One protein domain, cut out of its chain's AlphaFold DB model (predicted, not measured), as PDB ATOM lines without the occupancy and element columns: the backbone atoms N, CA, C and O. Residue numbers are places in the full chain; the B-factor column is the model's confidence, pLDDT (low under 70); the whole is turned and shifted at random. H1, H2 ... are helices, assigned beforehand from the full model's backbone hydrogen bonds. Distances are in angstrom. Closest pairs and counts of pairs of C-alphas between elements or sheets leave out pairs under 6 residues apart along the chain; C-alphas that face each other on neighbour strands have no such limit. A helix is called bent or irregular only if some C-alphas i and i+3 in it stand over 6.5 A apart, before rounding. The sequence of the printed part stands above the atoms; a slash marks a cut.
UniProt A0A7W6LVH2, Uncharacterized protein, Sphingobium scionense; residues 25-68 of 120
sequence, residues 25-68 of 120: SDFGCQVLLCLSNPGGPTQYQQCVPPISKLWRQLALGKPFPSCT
ATOM      1  N   SER A  25     179.915 161.147 114.274       59.94
ATOM      2  CA  SER A  25     180.774 160.938 115.444       59.94
ATOM      3  C   SER A  25     180.812 159.438 115.726       59.94
ATOM      4  O   SER A  25     179.936 158.907 116.416       59.94
ATOM      5  N   ASP A  26     181.816 158.753 115.175       76.50
ATOM      6  CA  ASP A  26     181.996 157.309 115.345       76.50
ATOM      7  C   ASP A  26     182.049 156.944 116.827       76.50
ATOM      8  O   ASP A  26     181.491 155.938 117.247       76.50
ATOM      9  N   PHE A  27     182.621 157.824 117.655       88.56
ATOM     10  CA  PHE A  27     182.712 157.611 119.093       88.56
ATOM     11  C   PHE A  27     181.342 157.491 119.775       88.56
ATOM     12  O   PHE A  27     181.119 156.545 120.526       88.56
ATOM     13  N   GLY A  28     180.425 158.434 119.535       90.56
ATOM     14  CA  GLY A  28     179.115 158.418 120.189       90.56
ATOM     15  C   GLY A  28     178.269 157.228 119.749       90.56
ATOM     16  O   GLY A  28     177.604 156.600 120.571       90.56
ATOM     17  N   CYS A  29     178.338 156.878 118.466       89.56
ATOM     18  CA  CYS A  29     177.607 155.734 117.935       89.56
ATOM     19  C   CYS A  29     178.206 154.396 118.371       89.56
ATOM     20  O   CYS A  29     177.458 153.482 118.711       89.56
ATOM     21  N   GLN A  30     179.533 154.295 118.460       91.31
ATOM     22  CA  GLN A  30     180.203 153.122 119.013       91.31
ATOM     23  C   GLN A  30     179.848 152.933 120.493       91.31
ATOM     24  O   GLN A  30     179.543 151.820 120.905       91.31
ATOM     25  N   VAL A  31     179.806 154.014 121.283       94.94
ATOM     26  CA  VAL A  31     179.341 153.971 122.679       94.94
ATOM     27  C   VAL A  31     177.901 153.468 122.772       94.94
ATOM     28  O   VAL A  31     177.637 152.542 123.536       94.94
ATOM     29  N   LEU A  32     176.979 154.048 121.997       93.38
ATOM     30  CA  LEU A  32     175.564 153.676 122.039       93.38
ATOM     31  C   LEU A  32     175.353 152.204 121.657       93.38
ATOM     32  O   LEU A  32     174.602 151.489 122.322       93.38
ATOM     33  N   LEU A  33     176.051 151.740 120.620       91.50
ATOM     34  CA  LEU A  33     176.000 150.352 120.178       91.50
ATOM     35  C   LEU A  33     176.554 149.403 121.247       91.50
ATOM     36  O   LEU A  33     175.909 148.413 121.577       91.50
ATOM     37  N   CYS A  34     177.712 149.721 121.828       94.94
ATOM     38  CA  CYS A  34     178.324 148.896 122.866       94.94
ATOM     39  C   CYS A  34     177.467 148.832 124.140       94.94
ATOM     40  O   CYS A  34     177.289 147.749 124.688       94.94
ATOM     41  N   LEU A  35     176.871 149.945 124.584       96.44
ATOM     42  CA  LEU A  35     175.949 149.964 125.733       96.44
ATOM     43  C   LEU A  35     174.684 149.123 125.507       96.44
ATOM     44  O   LEU A  35     174.093 148.650 126.472       96.44
ATOM     45  N   SER A  36     174.281 148.937 124.249       94.75
ATOM     46  CA  SER A  36     173.099 148.153 123.874       94.75
ATOM     47  C   SER A  36     173.356 146.640 123.882       94.75
ATOM     48  O   SER A  36     172.434 145.864 123.638       94.75
ATOM     49  N   ASN A  37     174.593 146.196 124.139       93.06
ATOM     50  CA  ASN A  37     174.929 144.778 124.197       93.06
ATOM     51  C   ASN A  37     174.438 144.130 125.512       93.06
ATOM     52  O   ASN A  37     174.929 144.505 126.582       93.06
ATOM     53  N   PRO A  38     173.547 143.118 125.472       94.25
ATOM     54  CA  PRO A  38     172.947 142.533 126.674       94.25
ATOM     55  C   PRO A  38     173.941 141.828 127.607       94.25
ATOM     56  O   PRO A  38     173.726 141.825 128.814       94.25
ATOM     57  N   GLY A  39     175.043 141.267 127.095       95.06
ATOM     58  CA  GLY A  39     176.091 140.679 127.947       95.06
ATOM     59  C   GLY A  39     177.104 141.698 128.485       95.06
ATOM     60  O   GLY A  39     178.135 141.324 129.041       95.06
ATOM     61  N   GLY A  40     176.809 142.992 128.343       95.62
ATOM     62  CA  GLY A  40     177.533 144.088 128.970       95.62
ATOM     63  C   GLY A  40     178.336 144.938 127.984       95.62
ATOM     64  O   GLY A  40     178.735 144.476 126.906       95.62
ATOM     65  N   PRO A  41     178.640 146.191 128.363       96.75
ATOM     66  CA  PRO A  41     179.194 147.176 127.446       96.75
ATOM     67  C   PRO A  41     180.625 146.877 126.999       96.75
ATOM     68  O   PRO A  41     181.079 147.459 126.026       96.75
ATOM     69  N   THR A  42     181.337 145.969 127.666       97.50
ATOM     70  CA  THR A  42     182.728 145.599 127.358       97.50
ATOM     71  C   THR A  42     182.907 144.112 127.054       97.50
ATOM     72  O   THR A  42     184.037 143.636 127.053       97.50
ATOM     73  N   GLN A  43     181.825 143.362 126.801       96.81
ATOM     74  CA  GLN A  43     181.916 141.932 126.458       96.81
ATOM     75  C   GLN A  43     182.817 141.695 125.238       96.81
ATOM     76  O   GLN A  43     183.564 140.722 125.188       96.81
ATOM     77  N   TYR A  44     182.748 142.594 124.254       95.00
ATOM     78  CA  TYR A  44     183.578 142.538 123.061       95.00
ATOM     79  C   TYR A  44     184.779 143.476 123.172       95.00
ATOM     80  O   TYR A  44     184.651 144.621 123.611       95.00
ATOM     81  N   GLN A  45     185.938 143.023 122.690       95.12
ATOM     82  CA  GLN A  45     187.192 143.773 122.798       95.12
ATOM     83  C   GLN A  45     187.137 145.131 122.085       95.12
ATOM     84  O   GLN A  45     187.634 146.125 122.611       95.12
ATOM     85  N   GLN A  46     186.438 145.226 120.950       91.25
ATOM     86  CA  GLN A  46     186.223 146.496 120.245       91.25
ATOM     87  C   GLN A  46     185.409 147.528 121.050       91.25
ATOM     88  O   GLN A  46     185.421 148.714 120.714       91.25
ATOM     89  N   CYS A  47     184.711 147.098 122.105       96.00
ATOM     90  CA  CYS A  47     183.938 147.972 122.977       96.00
ATOM     91  C   CYS A  47     184.703 148.444 124.219       96.00
ATOM     92  O   CYS A  47     184.281 149.411 124.853       96.00
ATOM     93  N   VAL A  48     185.855 147.848 124.548       96.94
ATOM     94  CA  VAL A  48     186.656 148.279 125.704       96.94
ATOM     95  C   VAL A  48     187.152 149.728 125.532       96.94
ATOM     96  O   VAL A  48     186.812 150.562 126.376       96.94
ATOM     97  N   PRO A  49     187.852 150.111 124.439       96.69
ATOM     98  CA  PRO A  49     188.336 151.485 124.277       96.69
ATOM     99  C   PRO A  49     187.255 152.588 124.320       96.69
ATOM    100  O   PRO A  49     187.444 153.564 125.058       96.69
ATOM    101  N   PRO A  50     186.126 152.498 123.579       95.62
ATOM    102  CA  PRO A  50     185.106 153.549 123.590       95.62
ATOM    103  C   PRO A  50     184.404 153.663 124.950       95.62
ATOM    104  O   PRO A  50     184.153 154.777 125.406       95.62
ATOM    105  N   ILE A  51     184.147 152.551 125.644       98.00
ATOM    106  CA  ILE A  51     183.483 152.574 126.954       98.00
ATOM    107  C   ILE A  51     184.417 153.112 128.042       98.00
ATOM    108  O   ILE A  51     184.008 153.955 128.838       98.00
ATOM    109  N   SER A  52     185.699 152.739 128.046       98.25
ATOM    110  CA  SER A  52     186.673 153.346 128.964       98.25
ATOM    111  C   SER A  52     186.811 154.856 128.742       98.25
ATOM    112  O   SER A  52     186.906 155.627 129.702       98.25
ATOM    113  N   LYS A  53     186.789 155.309 127.480       97.62
ATOM    114  CA  LYS A  53     186.794 156.739 127.147       97.62
ATOM    115  C   LYS A  53     185.514 157.436 127.615       97.62
ATOM    116  O   LYS A  53     185.624 158.537 128.154       97.62
ATOM    117  N   LEU A  54     184.345 156.809 127.459       97.88
ATOM    118  CA  LEU A  54     183.076 157.319 127.990       97.88
ATOM    119  C   LEU A  54     183.187 157.582 129.494       97.88
ATOM    120  O   LEU A  54     182.959 158.710 129.924       97.88
ATOM    121  N   TRP A  55     183.595 156.583 130.281       98.19
ATOM    122  CA  TRP A  55     183.690 156.729 131.737       98.19
ATOM    123  C   TRP A  55     184.646 157.844 132.152       98.19
ATOM    124  O   TRP A  55     184.316 158.640 133.028       98.19
ATOM    125  N   ARG A  56     185.788 157.978 131.468       98.50
ATOM    126  CA  ARG A  56     186.719 159.090 131.699       98.50
ATOM    127  C   ARG A  56     186.081 160.448 131.406       98.50
ATOM    128  O   ARG A  56     186.290 161.388 132.162       98.50
ATOM    129  N   GLN A  57     185.331 160.578 130.310       97.81
ATOM    130  CA  GLN A  57     184.659 161.834 129.968       97.81
ATOM    131  C   GLN A  57     183.580 162.196 130.991       97.81
ATOM    132  O   GLN A  57     183.550 163.340 131.446       97.81
ATOM    133  N   LEU A  58     182.760 161.226 131.397       98.12
ATOM    134  CA  LEU A  58     181.725 161.425 132.411       98.12
ATOM    135  C   LEU A  58     182.325 161.788 133.777       98.12
ATOM    136  O   LEU A  58     181.836 162.708 134.425       98.12
ATOM    137  N   ALA A  59     183.426 161.147 134.181       98.31
ATOM    138  CA  ALA A  59     184.141 161.474 135.420       98.31
ATOM    139  C   ALA A  59     184.694 162.913 135.437       98.31
ATOM    140  O   ALA A  59     184.843 163.507 136.498       98.31
ATOM    141  N   LEU A  60     184.966 163.491 134.261       98.44
ATOM    142  CA  LEU A  60     185.381 164.889 134.093       98.44
ATOM    143  C   LEU A  60     184.191 165.859 133.954       98.44
ATOM    144  O   LEU A  60     184.395 167.019 133.599       98.44
ATOM    145  N   GLY A  61     182.954 165.395 134.157       97.94
ATOM    146  CA  GLY A  61     181.742 166.206 134.021       97.94
ATOM    147  C   GLY A  61     181.375 166.562 132.576       97.94
ATOM    148  O   GLY A  61     180.594 167.486 132.350       97.94
ATOM    149  N   LYS A  62     181.937 165.873 131.574       97.06
ATOM    150  CA  LYS A  62     181.571 166.102 130.167       97.06
ATOM    151  C   LYS A  62     180.200 165.481 129.859       97.06
ATOM    152  O   LYS A  62     179.856 164.456 130.449       97.06
ATOM    153  N   PRO A  63     179.430 166.055 128.917       94.88
ATOM    154  CA  PRO A  63     178.139 165.499 128.525       94.88
ATOM    155  C   PRO A  63     178.288 164.133 127.844       94.88
ATOM    156  O   PRO A  63     179.332 163.815 127.268       94.88
ATOM    157  N   PHE A  64     177.205 163.351 127.866       93.88
ATOM    158  CA  PHE A  64     177.117 162.094 127.127       93.88
ATOM    159  C   PHE A  64     177.323 162.339 125.618       93.88
ATOM    160  O   PHE A  64     176.792 163.320 125.081       93.88
ATOM    161  N   PRO A  65     178.088 161.486 124.909       90.50
ATOM    162  CA  PRO A  65     178.378 161.715 123.504       90.50
ATOM    163  C   PRO A  65     177.116 161.596 122.650       90.50
ATOM    164  O   PRO A  65     176.342 160.649 122.765       90.50
ATOM    165  N   SER A  66     176.925 162.550 121.744       85.94
ATOM    166  CA  SER A  66     175.847 162.475 120.758       85.94
ATOM    167  C   SER A  66     176.203 161.485 119.645       85.94
ATOM    168  O   SER A  66     177.338 161.467 119.163       85.94
ATOM    169  N   CYS A  67     175.223 160.685 119.220       84.44
ATOM    170  CA  CYS A  67     175.306 159.815 118.047       84.44
ATOM    171  C   CYS A  67     174.277 160.259 117.005       84.44
ATOM    172  O   CYS A  67     173.076 160.250 117.271       84.44
ATOM    173  N   THR A  68     174.740 160.595 115.803       74.38
ATOM    174  CA  THR A  68     173.884 160.852 114.638       74.38
ATOM    175  C   THR A  68     173.923 159.621 113.740       74.38
ATOM    176  O   THR A  68     174.584 159.608 112.700       74.38
TER     177      THR A  68
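What this domain is: This is residues 25 to 68 of the 120 residues of an uncharacterized protein of Sphingobium scionense (UniProt A0A7W6LVH2). The longer helix, H2, has the shorter H1 packed crosswise over one side, and after H2 an unnamed tail, residues 60 to 68, folds back toward the start of H1. The printed part has 44 residues with two named helices, H1 then H2, and no named strand, and its class is all helix. It is compact, with a radius of gyration of the C-alphas of 9.9 A and spans of 27 by 22 by 15 A.

Where its parts are: Find C-alpha 45 at (187.192, 143.773, 122.798); from there H2, residues 45 to 59, runs 22.0 A to C-alpha 59 at (184.141, 161.474, 135.420). H2 is irregular, but only just: C-alphas 46 and 49 are 6.8 A apart. H1, residues 26 to 35, begins at C-alpha 26 at (181.996, 157.309, 115.345) and is 14.1 A long.

How they stand to each other: H2 and H1 touch, and their closest C-alphas, those of Cys 47 and Cys 34, are 5.7 A apart. Their lines are about perpendicular, at 80 degrees. In H1 every O i to N i+4 pair is within hydrogen-bond range; in H2, 9 of 11 are.

The domain as a whole: The C-alphas farthest apart, those of Gly 39 and Gly 61, are 26.8 A apart, while those of Ser 25 and Thr 68, first and last printed, are 6.9 A apart. The link from H1 to H2 is short, with 9 residues. The printed part has no cut; its mean pLDDT is 93.1, and residue 25 is under 70.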